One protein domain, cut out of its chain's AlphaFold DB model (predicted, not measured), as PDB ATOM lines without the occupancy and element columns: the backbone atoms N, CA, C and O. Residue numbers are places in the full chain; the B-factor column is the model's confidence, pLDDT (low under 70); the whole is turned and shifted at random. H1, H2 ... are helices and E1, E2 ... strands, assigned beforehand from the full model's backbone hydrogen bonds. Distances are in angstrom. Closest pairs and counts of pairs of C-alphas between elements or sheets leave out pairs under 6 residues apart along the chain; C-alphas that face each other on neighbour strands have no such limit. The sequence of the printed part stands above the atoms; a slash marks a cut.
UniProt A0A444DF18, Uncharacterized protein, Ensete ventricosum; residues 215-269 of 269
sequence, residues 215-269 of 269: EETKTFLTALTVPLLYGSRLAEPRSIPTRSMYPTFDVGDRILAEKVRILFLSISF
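AT A GLANCE: This is residues 215 to 269 of the 269 residues of an uncharacterized protein of Ensete ventricosum (UniProt A0A444DF18). A free-standing helix, H1, leads into a small two-stranded hairpin, E1 and E2, whose looping stretch 240 to 253 lies at the end away from the helix; the last residues, 261 to 269, stick out sideways as a second, nearly straight arm. The body between the two arms is small, and the arms give the model its open outline. The printed part has 55 residues, with one named helix and two named strands in the order H1, E1, E2, the strands antiparallel; the class is mixed, helices and strands, with under half of the residues in named elements. It is extended, with a radius of gyration of the C-alphas of 19.0 A, and flat, spanning 53 by 47 by 13 A.

HOW THE PARTS SIT: Begin at H1, residues 215 to 231, where 12 of 13 O i to N i+4 pairs are within hydrogen-bond range. A tight link of 3 residues leads to E1, residues 235 to 239. E2, residues 254 to 258, is its antiparallel neighbour at 152 degrees, and the two form a hairpin. Look at N 236 and O 257, 2.9 A apart, and N 257 and O 236, 3.0 A apart, both within hydrogen-bond range. C-alphas 235 and 258 face each other at 4.0 A. H1 and E2 are apart.

IN THESE COORDINATES: Find C-alpha 215 at (51.818, 49.109, 13.300); from there H1 runs 24.6 A to C-alpha 231. E1 runs 12.5 A from C-alpha 235 at (35.631, 21.353, 7.203). E2 runs 12.9 A and ends at C-alpha 258, at (31.752, 20.541, 6.981).

THE WHOLE: The C-alphas of Glu 215 and Phe 269 are the two farthest apart, at 55.2 A. The printed part has no cut, and the 14-residue link from E1 to E2 is long. Residues 215 to 232, of which 215 to 231 belong to H1, stand free, and so do residues 261 to 269. The mean pLDDT of the printed part is 78.0; look for values under 70 at residues 232 to 235, 261, 263 to 264 and 266 to 269.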
ATOM      1  N   GLU A 215      50.963  50.106  13.957       72.19
ATOM      2  CA  GLU A 215      51.818  49.109  13.300       72.19
ATOM      3  C   GLU A 215      51.969  47.834  14.150       72.19
ATOM      4  O   GLU A 215      51.810  46.725  13.643       72.19
ATOM      5  N   GLU A 216      52.104  47.991  15.468       71.75
ATOM      6  CA  GLU A 216      52.091  46.897  16.447       71.75
ATOM      7  C   GLU A 216      50.774  46.103  16.418       71.75
ATOM      8  O   GLU A 216      50.767  44.876  16.400       71.75
ATOM      9  N   THR A 217      49.623  46.778  16.341       76.69
ATOM     10  CA  THR A 217      48.317  46.103  16.274       76.69
ATOM     11  C   THR A 217      48.189  45.245  15.012       76.69
ATOM     12  O   THR A 217      47.529  44.208  15.044       76.69
ATOM     13  N   LYS A 218      48.851  45.619  13.908       74.50
ATOM     14  CA  LYS A 218      48.883  44.818  12.672       74.50
ATOM     15  C   LYS A 218      49.724  43.551  12.833       74.50
ATOM     16  O   LYS A 218      49.336  42.513  12.290       74.50
ATOM     17  N   THR A 219      50.815  43.580  13.607       82.75
ATOM     18  CA  THR A 219      51.591  42.363  13.905       82.75
ATOM     19  C   THR A 219      50.823  41.439  14.851       82.75
ATOM     20  O   THR A 219      50.716  40.252  14.552       82.75
ATOM     21  N   PHE A 220      50.178  41.965  15.902       85.19
ATOM     22  CA  PHE A 220      49.307  41.177  16.789       85.19
ATOM     23  C   PHE A 220      48.096  40.578  16.064       85.19
ATOM     24  O   PHE A 220      47.798  39.398  16.251       85.19
ATOM     25  N   LEU A 221      47.423  41.346  15.201       78.94
ATOM     26  CA  LEU A 221      46.319  40.836  14.384       78.94
ATOM     27  C   LEU A 221      46.818  39.730  13.452       78.94
ATOM     28  O   LEU A 221      46.224  38.661  13.428       78.94
ATOM     29  N   THR A 222      47.956  39.909  12.775       85.19
ATOM     30  CA  THR A 222      48.561  38.850  11.943       85.19
ATOM     31  C   THR A 222      48.913  37.601  12.766       85.19
ATOM     32  O   THR A 222      48.616  36.481  12.346       85.19
ATOM     33  N   ALA A 223      49.484  37.778  13.961       88.88
ATOM     34  CA  ALA A 223      49.864  36.702  14.877       88.88
ATOM     35  C   ALA A 223      48.667  35.960  15.502       88.88
ATOM     36  O   ALA A 223      48.830  34.821  15.931       88.88
ATOM     37  N   LEU A 224      47.471  36.557  15.521       84.12
ATOM     38  CA  LEU A 224      46.211  35.884  15.858       84.12
ATOM     39  C   LEU A 224      45.563  35.247  14.621       84.12
ATOM     40  O   LEU A 224      45.166  34.084  14.656       84.12
ATOM     41  N   THR A 225      45.488  35.979  13.511       85.38
ATOM     42  CA  THR A 225      44.855  35.550  12.259       85.38
ATOM     43  C   THR A 225      45.537  34.325  11.652       85.38
ATOM     44  O   THR A 225      44.831  33.430  11.201       85.38
ATOM     45  N   VAL A 226      46.871  34.214  11.670       86.50
ATOM     46  CA  VAL A 226      47.570  33.046  11.093       86.50
ATOM     47  C   VAL A 226      47.254  31.741  11.857       86.50
ATOM     48  O   VAL A 226      46.784  30.796  11.215       86.50
ATOM     49  N   PRO A 227      47.396  31.655  13.198       78.12
ATOM     50  CA  PRO A 227      46.929  30.499  13.968       78.12
ATOM     51  C   PRO A 227      45.419  30.265  13.875       78.12
ATOM     52  O   PRO A 227      44.998  29.111  13.804       78.12
ATOM     53  N   LEU A 228      44.597  31.322  13.836       77.19
ATOM     54  CA  LEU A 228      43.146  31.177  13.705       77.19
ATOM     55  C   LEU A 228      42.748  30.598  12.344       77.19
ATOM     56  O   LEU A 228      41.930  29.685  12.326       77.19
ATOM     57  N   LEU A 229      43.335  31.023  11.221       77.94
ATOM     58  CA  LEU A 229      43.080  30.409   9.909       77.94
ATOM     59  C   LEU A 229      43.576  28.956   9.861       77.94
ATOM     60  O   LEU A 229      42.878  28.088   9.344       77.94
ATOM     61  N   TYR A 230      44.747  28.672  10.439       74.12
ATOM     62  CA  TYR A 230      45.297  27.315  10.489       74.12
ATOM     63  C   TYR A 230      44.453  26.355  11.353       74.12
ATOM     64  O   TYR A 230      44.285  25.179  11.006       74.12
ATOM     65  N   GLY A 231      43.908  26.863  12.466       73.44
ATOM     66  CA  GLY A 231      43.071  26.130  13.418       73.44
ATOM     67  C   GLY A 231      41.581  26.069  13.061       73.44
ATOM     68  O   GLY A 231      40.907  25.124  13.469       73.44
ATOM     69  N   SER A 232      41.058  27.012  12.266       62.38
ATOM     70  CA  SER A 232      39.642  27.085  11.852       62.38
ATOM     71  C   SER A 232      39.296  26.077  10.752       62.38
ATOM     72  O   SER A 232      38.728  26.420   9.715       62.38
ATOM     73  N   ARG A 233      39.608  24.798  10.982       62.66
ATOM     74  CA  ARG A 233      39.205  23.683  10.116       62.66
ATOM     75  C   ARG A 233      37.723  23.359  10.316       62.66
ATOM     76  O   ARG A 233      37.362  22.328  10.875       62.66
ATOM     77  N   LEU A 234      36.877  24.283   9.852       59.62
ATOM     78  CA  LEU A 234      35.415  24.160   9.779       59.62
ATOM     79  C   LEU A 234      34.984  22.932   8.972       59.62
ATOM     80  O   LEU A 234      33.985  22.296   9.300       59.62
ATOM     81  N   ALA A 235      35.774  22.581   7.955       66.75
ATOM     82  CA  ALA A 235      35.631  21.353   7.203       66.75
ATOM     83  C   ALA A 235      36.846  20.438   7.436       66.75
ATOM     84  O   ALA A 235      38.003  20.838   7.273       66.75
ATOM     85  N   GLU A 236      36.573  19.207   7.861       72.25
ATOM     86  CA  GLU A 236      37.578  18.204   8.200       72.25
ATOM     87  C   GLU A 236      37.947  17.419   6.925       72.25
ATOM     88  O   GLU A 236      37.069  16.780   6.338       72.25
ATOM     89  N   PRO A 237      39.206  17.465   6.443       77.94
ATOM     90  CA  PRO A 237      39.597  16.750   5.234       77.94
ATOM     91  C   PRO A 237      39.627  15.244   5.515       77.94
ATOM     92  O   PRO A 237      40.471  14.767   6.274       77.94
ATOM     93  N   ARG A 238      38.714  14.492   4.897       79.69
ATOM     94  CA  ARG A 238      38.590  13.039   5.064       79.69
ATOM     95  C   ARG A 238      38.686  12.344   3.711       79.69
ATOM     96  O   ARG A 238      37.955  12.663   2.780       79.69
ATOM     97  N   SER A 239      39.597  11.385   3.605       85.50
ATOM     98  CA  SER A 239      39.627  10.431   2.494       85.50
ATOM     99  C   SER A 239      38.543   9.375   2.687       85.50
ATOM    100  O   SER A 239      38.398   8.861   3.796       85.50
ATOM    101  N   ILE A 240      37.834   9.014   1.622       87.44
ATOM    102  CA  ILE A 240      36.848   7.931   1.620       87.44
ATOM    103  C   ILE A 240      37.594   6.586   1.509       87.44
ATOM    104  O   ILE A 240      38.252   6.347   0.495       87.44
ATOM    105  N   PRO A 241      37.535   5.706   2.531       80.19
ATOM    106  CA  PRO A 241      38.286   4.449   2.541       80.19
ATOM    107  C   PRO A 241      37.510   3.272   1.929       80.19
ATOM    108  O   PRO A 241      38.084   2.211   1.706       80.19
ATOM    109  N   THR A 242      36.204   3.427   1.694       85.56
ATOM    110  CA  THR A 242      35.275   2.337   1.362       85.56
ATOM    111  C   THR A 242      34.307   2.733   0.255       85.56
ATOM    112  O   THR A 242      33.845   3.869   0.189       85.56
ATOM    113  N   ARG A 243      33.924   1.765  -0.582       84.62
ATOM    114  CA  ARG A 243      33.113   1.971  -1.798       84.62
ATOM    115  C   ARG A 243      31.603   2.170  -1.559       84.62
ATOM    116  O   ARG A 243      30.810   2.057  -2.484       84.62
ATOM    117  N   SER A 244      31.195   2.465  -0.324       86.69
ATOM    118  CA  SER A 244      29.792   2.513   0.120       86.69
ATOM    119  C   SER A 244      28.998   3.742  -0.348       86.69
ATOM    120  O   SER A 244      27.790   3.781  -0.141       86.69
ATOM    121  N   MET A 245      29.648   4.735  -0.968       87.69
ATOM    122  CA  MET A 245      28.991   5.885  -1.617       87.69
ATOM    123  C   MET A 245      29.124   5.875  -3.150       87.69
ATOM    124  O   MET A 245      28.911   6.901  -3.796       87.69
ATOM    125  N   TYR A 246      29.465   4.733  -3.752       85.06
ATOM    126  CA  TYR A 246      29.406   4.573  -5.205       85.06
ATOM    127  C   TYR A 246      27.944   4.715  -5.689       85.06
ATOM    128  O   TYR A 246      27.056   4.153  -5.045       85.06
ATOM    129  N   PRO A 247      27.647   5.437  -6.792       87.56
ATOM    130  CA  PRO A 247      28.569   5.987  -7.794       87.56
ATOM    131  C   PRO A 247      29.075   7.416  -7.523       87.56
ATOM    132  O   PRO A 247      29.824   7.948  -8.337       87.56
ATOM    133  N   THR A 248      28.661   8.061  -6.431       88.19
ATOM    134  CA  THR A 248      28.963   9.479  -6.151       88.19
ATOM    135  C   THR A 248      30.433   9.723  -5.804       88.19
ATOM    136  O   THR A 248      30.972  10.769  -6.156       88.19
ATOM    137  N   PHE A 249      31.075   8.763  -5.132       87.06
ATOM    138  CA  PHE A 249      32.488   8.806  -4.746       87.06
ATOM    139  C   PHE A 249      33.135   7.419  -4.856       87.06
ATOM    140  O   PHE A 249      32.460   6.404  -4.653       87.06
ATOM    141  N   ASP A 250      34.444   7.377  -5.109       89.00
ATOM    142  CA  ASP A 250      35.252   6.152  -5.129       89.00
ATOM    143  C   ASP A 250      36.337   6.147  -4.026       89.00
ATOM    144  O   ASP A 250      36.587   7.139  -3.336       89.00
ATOM    145  N   VAL A 251      36.974   4.994  -3.810       90.19
ATOM    146  CA  VAL A 251      38.009   4.808  -2.785       90.19
ATOM    147  C   VAL A 251      39.227   5.679  -3.095       90.19
ATOM    148  O   VAL A 251      39.831   5.578  -4.160       90.19
ATOM    149  N   GLY A 252      39.616   6.506  -2.122       87.31
ATOM    150  CA  GLY A 252      40.717   7.464  -2.241       87.31
ATOM    151  C   GLY A 252      40.275   8.912  -2.473       87.31
ATOM    152  O   GLY A 252      41.091   9.814  -2.258       87.31
ATOM    153  N   ASP A 253      39.005   9.162  -2.818       91.38
ATOM    154  CA  ASP A 253      38.471  10.523  -2.942       91.38
ATOM    155  C   ASP A 253      38.619  11.297  -1.624       91.38
ATOM    156  O   ASP A 253      38.312  10.801  -0.537       91.38
ATOM    157  N   ARG A 254      39.106  12.539  -1.716       86.94
ATOM    158  CA  ARG A 254      39.338  13.430  -0.570       86.94
ATOM    159  C   ARG A 254      38.223  14.462  -0.474       86.94
ATOM    160  O   ARG A 254      38.262  15.479  -1.163       86.94
ATOM    161  N   ILE A 255      37.259  14.216   0.409       84.50
ATOM    162  CA  ILE A 255      36.157  15.143   0.678       84.50
ATOM    163  C   ILE A 255      36.504  16.113   1.812       84.50
ATOM    164  O   ILE A 255      37.255  15.795   2.738       84.50
ATOM    165  N   LEU A 256      35.934  17.313   1.743       80.06
ATOM    166  CA  LEU A 256      36.055  18.346   2.767       80.06
ATOM    167  C   LEU A 256      34.742  18.375   3.566       80.06
ATOM    168  O   LEU A 256      33.764  18.980   3.136       80.06
ATOM    169  N   ALA A 257      34.684  17.656   4.689       78.75
ATOM    170  CA  ALA A 257      33.432  17.441   5.416       78.75
ATOM    171  C   ALA A 257      33.149  18.587   6.402       78.75
ATOM    172  O   ALA A 257      33.797  18.671   7.447       78.75
ATOM    173  N   GLU A 258      32.191  19.465   6.083       73.56
ATOM    174  CA  GLU A 258      31.752  20.541   6.981       73.56
ATOM    175  C   GLU A 258      31.193  19.982   8.299       73.56
ATOM    176  O   GLU A 258      30.345  19.088   8.319       73.56
ATOM    177  N   LYS A 259      31.677  20.510   9.428       72.25
ATOM    178  CA  LYS A 259      31.398  19.966  10.759       72.25
ATOM    179  C   LYS A 259      30.202  20.643  11.429       72.25
ATOM    180  O   LYS A 259      30.354  21.327  12.443       72.25
ATOM    181  N   VAL A 260      29.011  20.413  10.873       74.50
ATOM    182  CA  VAL A 260      27.733  20.880  11.434       74.50
ATOM    183  C   VAL A 260      27.582  20.388  12.881       74.50
ATOM    184  O   VAL A 260      27.563  19.186  13.144       74.50
ATOM    185  N   ARG A 261      27.474  21.319  13.836       66.88
ATOM    186  CA  ARG A 261      27.221  21.015  15.253       66.88
ATOM    187  C   ARG A 261      25.751  21.259  15.577       66.88
ATOM    188  O   ARG A 261      25.354  22.396  15.809       66.88
ATOM    189  N   ILE A 262      24.955  20.194  15.617       71.25
ATOM    190  CA  ILE A 262      23.565  20.270  16.078       71.25
ATOM    191  C   ILE A 262      23.569  20.357  17.610       71.25
ATOM    192  O   ILE A 262      24.001  19.424  18.288       71.25
ATOM    193  N   LEU A 263      23.105  21.483  18.153       69.62
ATOM    194  CA  LEU A 263      22.865  21.649  19.586       69.62
ATOM    195  C   LEU A 263      21.438  21.196  19.904       69.62
ATOM    196  O   LEU A 263      20.476  21.889  19.581       69.62
ATOM    197  N   PHE A 264      21.300  20.040  20.552       68.62
ATOM    198  CA  PHE A 264      20.015  19.578  21.068       68.62
ATOM    199  C   PHE A 264      19.643  20.367  22.328       68.62
ATOM    200  O   PHE A 264      20.084  20.049  23.433       68.62
ATOM    201  N   LEU A 265      18.828  21.410  22.157       72.69
ATOM    202  CA  LEU A 265      18.202  22.118  23.270       72.69
ATOM    203  C   LEU A 265      17.101  21.231  23.867       72.69
ATOM    204  O   LEU A 265      15.988  21.173  23.348       72.69
ATOM    205  N   SER A 266      17.425  20.528  24.950       67.25
ATOM    206  CA  SER A 266      16.473  19.694  25.687       67.25
ATOM    207  C   SER A 266      15.484  20.562  26.470       67.25
ATOM    208  O   SER A 266      15.691  20.839  27.652       67.25
ATOM    209  N   ILE A 267      14.403  20.987  25.816       62.25
ATOM    210  CA  ILE A 267      13.237  21.559  26.496       62.25
ATOM    211  C   ILE A 267      12.532  20.411  27.226       62.25
ATOM    212  O   ILE A 267      11.857  19.597  26.600       62.25
ATOM    213  N   SER A 268      12.727  20.331  28.542       62.22
ATOM    214  CA  SER A 268      11.897  19.486  29.402       62.22
ATOM    215  C   SER A 268      10.552  20.175  29.626       62.22
ATOM    216  O   SER A 268      10.512  21.395  29.798       62.22
ATOM    217  N   PHE A 269       9.484  19.383  29.629       58.31
ATOM    218  CA  PHE A 269       8.109  19.787  29.918       58.31
ATOM    219  C   PHE A 269       7.603  19.010  31.143       58.31
ATOM    220  O   PHE A 269       8.199  17.939  31.413       58.31
TER     221      PHE A 269